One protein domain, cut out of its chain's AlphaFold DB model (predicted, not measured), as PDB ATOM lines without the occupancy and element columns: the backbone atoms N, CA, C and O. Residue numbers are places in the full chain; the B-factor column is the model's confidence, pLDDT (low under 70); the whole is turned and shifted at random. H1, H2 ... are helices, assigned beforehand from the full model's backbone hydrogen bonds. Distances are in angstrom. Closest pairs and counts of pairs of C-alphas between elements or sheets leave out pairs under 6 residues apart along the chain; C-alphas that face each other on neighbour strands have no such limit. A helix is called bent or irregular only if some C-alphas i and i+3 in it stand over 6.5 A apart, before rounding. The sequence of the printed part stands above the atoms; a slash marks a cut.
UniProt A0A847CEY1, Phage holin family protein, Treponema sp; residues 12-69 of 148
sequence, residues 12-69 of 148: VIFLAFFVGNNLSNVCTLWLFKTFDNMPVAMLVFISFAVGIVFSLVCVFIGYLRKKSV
ATOM      1  N   VAL A  12     -32.186  -0.893  -6.437       82.75
ATOM      2  CA  VAL A  12     -31.774  -2.305  -6.403       82.75
ATOM      3  C   VAL A  12     -30.774  -2.614  -7.517       82.75
ATOM      4  O   VAL A  12     -29.755  -3.249  -7.256       82.75
ATOM      5  N   ILE A  13     -31.018  -2.124  -8.736       83.94
ATOM      6  CA  ILE A  13     -30.089  -2.280  -9.866       83.94
ATOM      7  C   ILE A  13     -28.752  -1.599  -9.553       83.94
ATOM      8  O   ILE A  13     -27.694  -2.192  -9.758       83.94
ATOM      9  N   PHE A  14     -28.792  -0.381  -9.005       81.88
ATOM     10  CA  PHE A  14     -27.590   0.344  -8.605       81.88
ATOM     11  C   PHE A  14     -26.817  -0.393  -7.506       81.88
ATOM     12  O   PHE A  14     -25.602  -0.529  -7.612       81.88
ATOM     13  N   LEU A  15     -27.502  -0.923  -6.486       79.62
ATOM     14  CA  LEU A  15     -26.884  -1.724  -5.426       79.62
ATOM     15  C   LEU A  15     -26.237  -2.991  -5.981       79.62
ATOM     16  O   LEU A  15     -25.111  -3.299  -5.608       79.62
ATOM     17  N   ALA A  16     -26.915  -3.714  -6.874       78.44
ATOM     18  CA  ALA A  16     -26.374  -4.926  -7.481       78.44
ATOM     19  C   ALA A  16     -25.109  -4.630  -8.300       78.44
ATOM     20  O   ALA A  16     -24.115  -5.344  -8.179       78.44
ATOM     21  N   PHE A  17     -25.116  -3.540  -9.072       75.56
ATOM     22  CA  PHE A  17     -23.957  -3.103  -9.848       75.56
ATOM     23  C   PHE A  17     -22.813  -2.623  -8.945       75.56
ATOM     24  O   PHE A  17     -21.652  -2.962  -9.167       75.56
ATOM     25  N   PHE A  18     -23.139  -1.879  -7.887       73.12
ATOM     26  CA  PHE A  18     -22.176  -1.386  -6.909       73.12
ATOM     27  C   PHE A  18     -21.536  -2.529  -6.117       73.12
ATOM     28  O   PHE A  18     -20.322  -2.561  -5.966       73.12
ATOM     29  N   VAL A  19     -22.317  -3.492  -5.632       73.88
ATOM     30  CA  VAL A  19     -21.782  -4.663  -4.928       73.88
ATOM     31  C   VAL A  19     -20.951  -5.511  -5.893       73.88
ATOM     32  O   VAL A  19     -19.814  -5.835  -5.569       73.88
ATOM     33  N   GLY A  20     -21.455  -5.782  -7.102       70.44
ATOM     34  CA  GLY A  20     -20.753  -6.559  -8.127       70.44
ATOM     35  C   GLY A  20     -19.378  -5.996  -8.501       70.44
ATOM     36  O   GLY A  20     -18.408  -6.748  -8.542       70.44
ATOM     37  N   ASN A  21     -19.266  -4.679  -8.699       65.81
ATOM     38  CA  ASN A  21     -17.992  -4.031  -9.036       65.81
ATOM     39  C   ASN A  21     -17.031  -3.860  -7.849       65.81
ATOM     40  O   ASN A  21     -15.845  -3.633  -8.075       65.81
ATOM     41  N   ASN A  22     -17.519  -3.939  -6.607       66.94
ATOM     42  CA  ASN A  22     -16.712  -3.708  -5.403       66.94
ATOM     43  C   ASN A  22     -16.444  -4.997  -4.596       66.94
ATOM     44  O   ASN A  22     -15.908  -4.933  -3.489       66.94
ATOM     45  N   LEU A  23     -16.773  -6.174  -5.151       63.72
ATOM     46  CA  LEU A  23     -16.548  -7.495  -4.541       63.72
ATOM     47  C   LEU A  23     -15.061  -7.796  -4.271       63.72
ATOM     48  O   LEU A  23     -14.734  -8.568  -3.375       63.72
ATOM     49  N   SER A  24     -14.157  -7.180  -5.031       63.78
ATOM     50  CA  SER A  24     -12.701  -7.323  -4.917       63.78
ATOM     51  C   SER A  24     -12.062  -6.371  -3.894       63.78
ATOM     52  O   SER A  24     -10.852  -6.171  -3.920       63.78
ATOM     53  N   ASN A  25     -12.848  -5.801  -2.967       57.41
ATOM     54  CA  ASN A  25     -12.381  -4.870  -1.923       57.41
ATOM     55  C   ASN A  25     -11.761  -3.562  -2.468       57.41
ATOM     56  O   ASN A  25     -11.081  -2.817  -1.754       57.41
ATOM     57  N   VAL A  26     -12.021  -3.283  -3.743       59.81
ATOM     58  CA  VAL A  26     -11.658  -2.058  -4.447       59.81
ATOM     59  C   VAL A  26     -12.939  -1.267  -4.645       59.81
ATOM     60  O   VAL A  26     -13.917  -1.810  -5.146       59.81
ATOM     61  N   CYS A  27     -12.971  -0.006  -4.206       63.12
ATOM     62  CA  CYS A  27     -14.134   0.841  -4.440       63.12
ATOM     63  C   CYS A  27     -13.942   1.616  -5.747       63.12
ATOM     64  O   CYS A  27     -13.230   2.623  -5.772       63.12
ATOM     65  N   THR A  28     -14.545   1.140  -6.839       61.50
ATOM     66  CA  THR A  28     -14.513   1.827  -8.139       61.50
ATOM     67  C   THR A  28     -15.803   2.616  -8.321       61.50
ATOM     68  O   THR A  28     -16.829   2.095  -8.759       61.50
ATOM     69  N   LEU A  29     -15.763   3.901  -7.976       64.19
ATOM     70  CA  LEU A  29     -16.823   4.843  -8.326       64.19
ATOM     71  C   LEU A  29     -16.568   5.330  -9.753       64.19
ATOM     72  O   LEU A  29     -15.491   5.830 -10.046       64.19
ATOM     73  N   TRP A  30     -17.564   5.241 -10.634       58.41
ATOM     74  CA  TRP A  30     -17.435   5.603 -12.055       58.41
ATOM     75  C   TRP A  30     -16.919   7.041 -12.312       58.41
ATOM     76  O   TRP A  30     -16.392   7.321 -13.383       58.41
ATOM     77  N   LEU A  31     -17.023   7.937 -11.319       58.66
ATOM     78  CA  LEU A  31     -16.556   9.331 -11.362       58.66
ATOM     79  C   LEU A  31     -15.314   9.628 -10.491       58.66
ATOM     80  O   LEU A  31     -14.869  10.773 -10.462       58.66
ATOM     81  N   PHE A  32     -14.744   8.649  -9.780       56.88
ATOM     82  CA  PHE A  32     -13.553   8.842  -8.939       56.88
ATOM     83  C   PHE A  32     -12.455   7.814  -9.244       56.88
ATOM     84  O   PHE A  32     -12.693   6.745  -9.793       56.88
ATOM     85  N   LYS A  33     -11.220   8.165  -8.867       61.22
ATOM     86  CA  LYS A  33     -10.045   7.287  -8.915       61.22
ATOM     87  C   LYS A  33     -10.314   6.005  -8.112       61.22
ATOM     88  O   LYS A  33     -10.890   6.084  -7.031       61.22
ATOM     89  N   THR A  34      -9.903   4.849  -8.632       65.44
ATOM     90  CA  THR A  34     -10.039   3.557  -7.945       65.44
ATOM     91  C   THR A  34      -9.333   3.606  -6.596       65.44
ATOM     92  O   THR A  34      -8.148   3.936  -6.527       65.44
ATOM     93  N   PHE A  35     -10.068   3.310  -5.525       63.28
ATOM     94  CA  PHE A  35      -9.503   3.198  -4.185       63.28
ATOM     95  C   PHE A  35      -9.323   1.721  -3.847       63.28
ATOM     96  O   PHE A  35     -10.291   1.034  -3.506       63.28
ATOM     97  N   ASP A  36      -8.084   1.246  -3.946       62.72
ATOM     98  CA  ASP A  36      -7.706  -0.091  -3.494       62.72
ATOM     99  C   ASP A  36      -7.680  -0.132  -1.959       62.72
ATOM    100  O   ASP A  36      -7.107   0.752  -1.320       62.72
ATOM    101  N   ASN A  37      -8.287  -1.164  -1.361       61.59
ATOM    102  CA  ASN A  37      -8.369  -1.372   0.093       61.59
ATOM    103  C   ASN A  37      -9.132  -0.275   0.858       61.59
ATOM    104  O   ASN A  37      -8.674   0.198   1.902       61.59
ATOM    105  N   MET A  38     -10.311   0.135   0.379       64.88
ATOM    106  CA  MET A  38     -11.137   1.062   1.156       64.88
ATOM    107  C   MET A  38     -11.684   0.352   2.416       64.88
ATOM    108  O   MET A  38     -12.360  -0.672   2.292       64.88
ATOM    109  N   PRO A  39     -11.441   0.873   3.637       70.25
ATOM    110  CA  PRO A  39     -11.954   0.260   4.857       70.25
ATOM    111  C   PRO A  39     -13.482   0.212   4.843       70.25
ATOM    112  O   PRO A  39     -14.131   1.213   4.539       70.25
ATOM    113  N   VAL A  40     -14.065  -0.912   5.266       70.06
ATOM    114  CA  VAL A  40     -15.529  -1.094   5.335       70.06
ATOM    115  C   VAL A  40     -16.202   0.033   6.127       70.06
ATOM    116  O   VAL A  40     -17.259   0.520   5.737       70.06
ATOM    117  N   ALA A  41     -15.554   0.529   7.185       70.50
ATOM    118  CA  ALA A  41     -16.039   1.671   7.958       70.50
ATOM    119  C   ALA A  41     -16.248   2.935   7.098       70.50
ATOM    120  O   ALA A  41     -17.260   3.613   7.254       70.50
ATOM    121  N   MET A  42     -15.350   3.230   6.151       70.69
ATOM    122  CA  MET A  42     -15.483   4.387   5.252       70.69
ATOM    123  C   MET A  42     -16.681   4.233   4.310       70.69
ATOM    124  O   MET A  42     -17.439   5.183   4.132       70.69
ATOM    125  N   LEU A  43     -16.921   3.031   3.779       74.06
ATOM    126  CA  LEU A  43     -18.114   2.735   2.973       74.06
ATOM    127  C   LEU A  43     -19.411   2.915   3.780       74.06
ATOM    128  O   LEU A  43     -20.401   3.444   3.268       74.06
ATOM    129  N   VAL A  44     -19.402   2.540   5.063       76.31
ATOM    130  CA  VAL A  44     -20.543   2.746   5.967       76.31
ATOM    131  C   VAL A  44     -20.796   4.239   6.197       76.31
ATOM    132  O   VAL A  44     -21.934   4.683   6.072       76.31
ATOM    133  N   PHE A  45     -19.757   5.045   6.432       79.50
ATOM    134  CA  PHE A  45     -19.921   6.496   6.582       79.50
ATOM    135  C   PHE A  45     -20.421   7.173   5.302       79.50
ATOM    136  O   PHE A  45     -21.292   8.039   5.371       79.50
ATOM    137  N   ILE A  46     -19.925   6.754   4.136       79.94
ATOM    138  CA  ILE A  46     -20.378   7.280   2.842       79.94
ATOM    139  C   ILE A  46     -21.848   6.917   2.605       79.94
ATOM    140  O   ILE A  46     -22.642   7.787   2.250       79.94
ATOM    141  N   SER A  47     -22.244   5.664   2.844       81.31
ATOM    142  CA  SER A  47     -23.642   5.245   2.669       81.31
ATOM    143  C   SER A  47     -24.589   5.964   3.636       81.31
ATOM    144  O   SER A  47     -25.671   6.390   3.230       81.31
ATOM    145  N   PHE A  48     -24.158   6.199   4.879       82.88
ATOM    146  CA  PHE A  48     -24.904   6.991   5.854       82.88
ATOM    147  C   PHE A  48     -25.060   8.453   5.411       82.88
ATOM    148  O   PHE A  48     -26.169   8.989   5.431       82.88
ATOM    149  N   ALA A  49     -23.982   9.089   4.941       82.94
ATOM    150  CA  ALA A  49     -24.018  10.462   4.445       82.94
ATOM    151  C   ALA A  49     -24.947  10.611   3.228       82.94
ATOM    152  O   ALA A  49     -25.788  11.510   3.197       82.94
ATOM    153  N   VAL A  50     -24.855   9.697   2.257       85.56
ATOM    154  CA  VAL A  50     -25.738   9.682   1.081       85.56
ATOM    155  C   VAL A  50     -27.194   9.461   1.500       85.56
ATOM    156  O   VAL A  50     -28.080  10.158   1.006       85.56
ATOM    157  N   GLY A  51     -27.452   8.561   2.452       85.31
ATOM    158  CA  GLY A  51     -28.786   8.317   3.004       85.31
ATOM    159  C   GLY A  51     -29.401   9.549   3.676       85.31
ATOM    160  O   GLY A  51     -30.579   9.848   3.457       85.31
ATOM    161  N   ILE A  52     -28.609  10.313   4.437       87.69
ATOM    162  CA  ILE A  52     -29.054  11.578   5.044       87.69
ATOM    163  C   ILE A  52     -29.389  12.606   3.965       87.69
ATOM    164  O   ILE A  52     -30.481  13.175   3.983       87.69
ATOM    165  N   VAL A  53     -28.477  12.834   3.015       87.94
ATOM    166  CA  VAL A  53     -28.683  13.814   1.938       87.94
ATOM    167  C   VAL A  53     -29.922  13.453   1.122       87.94
ATOM    168  O   VAL A  53     -30.771  14.308   0.881       87.94
ATOM    169  N   PHE A  54     -30.089  12.178   0.771       85.81
ATOM    170  CA  PHE A  54     -31.263  11.693   0.051       85.81
ATOM    171  C   PHE A  54     -32.563  11.893   0.843       85.81
ATOM    172  O   PHE A  54     -33.573  12.318   0.280       85.81
ATOM    173  N   SER A  55     -32.539  11.649   2.156       85.44
ATOM    174  CA  SER A  55     -33.705  11.851   3.022       85.44
ATOM    175  C   SER A  55     -34.085  13.328   3.118       85.44
ATOM    176  O   SER A  55     -35.261  13.667   3.000       85.44
ATOM    177  N   LEU A  56     -33.100  14.221   3.261       84.38
ATOM    178  CA  LEU A  56     -33.321  15.668   3.257       84.38
ATOM    179  C   LEU A  56     -33.889  16.148   1.920       84.38
ATOM    180  O   LEU A  56     -34.856  16.907   1.912       84.38
ATOM    181  N   VAL A  57     -33.351  15.665   0.796       84.50
ATOM    182  CA  VAL A  57     -33.882  15.967  -0.541       84.50
ATOM    183  C   VAL A  57     -35.323  15.468  -0.678       84.50
ATOM    184  O   VAL A  57     -36.182  16.221  -1.131       84.50
ATOM    185  N   CYS A  58     -35.640  14.255  -0.217       83.75
ATOM    186  CA  CYS A  58     -37.008  13.727  -0.238       83.75
ATOM    187  C   CYS A  58     -37.980  14.553   0.616       83.75
ATOM    188  O   CYS A  58     -39.083  14.869   0.164       83.75
ATOM    189  N   VAL A  59     -37.581  14.939   1.831       83.12
ATOM    190  CA  VAL A  59     -38.391  15.795   2.713       83.12
ATOM    191  C   VAL A  59     -38.587  17.174   2.090       83.12
ATOM    192  O   VAL A  59     -39.703  17.694   2.098       83.12
ATOM    193  N   PHE A  60     -37.541  17.750   1.498       81.69
ATOM    194  CA  PHE A  60     -37.606  19.052   0.847       81.69
ATOM    195  C   PHE A  60     -38.504  19.028  -0.393       81.69
ATOM    196  O   PHE A  60     -39.364  19.892  -0.539       81.69
ATOM    197  N   ILE A  61     -38.402  18.000  -1.239       79.94
ATOM    198  CA  ILE A  61     -39.306  17.800  -2.380       79.94
ATOM    199  C   ILE A  61     -40.747  17.591  -1.897       79.94
ATOM    200  O   ILE A  61     -41.671  18.160  -2.473       79.94
ATOM    201  N   GLY A  62     -40.968  16.825  -0.825       74.06
ATOM    202  CA  GLY A  62     -42.293  16.654  -0.221       74.06
ATOM    203  C   GLY A  62     -42.875  17.964   0.321       74.06
ATOM    204  O   GLY A  62     -44.059  18.247   0.130       74.06
ATOM    205  N   TYR A  63     -42.039  18.795   0.944       74.19
ATOM    206  CA  TYR A  63     -42.411  20.123   1.425       74.19
ATOM    207  C   TYR A  63     -42.730  21.083   0.270       74.19
ATOM    208  O   TYR A  63     -43.756  21.763   0.300       74.19
ATOM    209  N   LEU A  64     -41.905  21.092  -0.780       68.62
ATOM    210  CA  LEU A  64     -42.135  21.887  -1.986       68.62
ATOM    211  C   LEU A  64     -43.411  21.456  -2.711       68.62
ATOM    212  O   LEU A  64     -44.209  22.317  -3.066       68.62
ATOM    213  N   ARG A  65     -43.662  20.146  -2.843       65.00
ATOM    214  CA  ARG A  65     -44.906  19.627  -3.432       65.00
ATOM    215  C   ARG A  65     -46.130  20.015  -2.616       65.00
ATOM    216  O   ARG A  65     -47.130  20.374  -3.215       65.00
ATOM    217  N   LYS A  66     -46.058  20.028  -1.277       60.25
ATOM    218  CA  LYS A  66     -47.145  20.559  -0.428       60.25
ATOM    219  C   LYS A  66     -47.408  22.047  -0.658       60.25
ATOM    220  O   LYS A  66     -48.545  22.481  -0.518       60.25
ATOM    221  N   LYS A  67     -46.372  22.820  -0.985       57.22
ATOM    222  CA  LYS A  67     -46.483  24.259  -1.256       57.22
ATOM    223  C   LYS A  67     -46.925  24.560  -2.691       57.22
ATOM    224  O   LYS A  67     -47.429  25.648  -2.944       57.22
ATOM    225  N   SER A  68     -46.736  23.609  -3.605       51.91
ATOM    226  CA  SER A  68     -47.052  23.726  -5.025       51.91
ATOM    227  C   SER A  68     -48.260  22.903  -5.460       51.91
ATOM    228  O   SER A  68     -48.404  22.723  -6.661       51.91
ATOM    229  N   VAL A  69     -49.090  22.366  -4.553       50.59
ATOM    230  CA  VAL A  69     -50.421  21.885  -4.952       50.59
ATOM    231  C   VAL A  69     -51.211  23.139  -5.322       50.59
ATOM    232  O   VAL A  69     -51.568  23.901  -4.417       50.59
TER     233      VAL A  69
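This is residues 12 to 69 of the 148 residues of the protein "Phage holin family protein" of Treponema sp (UniProt A0A847CEY1). One long helix, H2, makes nearly the whole length of the model. A looped stretch without named elements, residues 23 to 39, gathers at the end where H2 begins, and a short helix, H1, comes before it and runs back roughly alongside the first part of H2 without reaching it. The free arm of H2 sticks out from this end with residues 44 to 67, and residues 12 to 17 of H1 stand free too. The printed part has 58 residues with two named helices, H1 then H2, no named strand, and is all helix by its named elements. It is only just loose, close to extended, with a radius of gyration of the C-alphas of 15.5 A and spans of 47 by 22 by 18 A.

H2, residues 40 to 67, is the longest helix, and H1, residues 12 to 22, is apart from it, with no C-alpha of the one within 8 A of the other. In the link between them, residues 26 to 27 pair with residues 35 to 36, antiparallel. In H1 and H2 every O i to N i+4 pair is within hydrogen-bond range.

H2 has 28 residues and measures 40.6 A from C-alpha 40 at (-15.529, -1.094, 5.335) to C-alpha 67 at (-46.483, 24.259, -1.256). H1 has 11 residues, measures 15.2 A and begins with C-alpha 12 at (-31.774, -2.305, -6.403). Neither helix is bent.

The two C-alphas farthest apart, those of Asn 37 and Val 69, are 48.3 A apart. The printed part has no cut, and the link from H1 to H2, 17 residues, is long. The mean pLDDT of the printed part is 72.0, with residues 21 to 38 and 64 to 69 under 70.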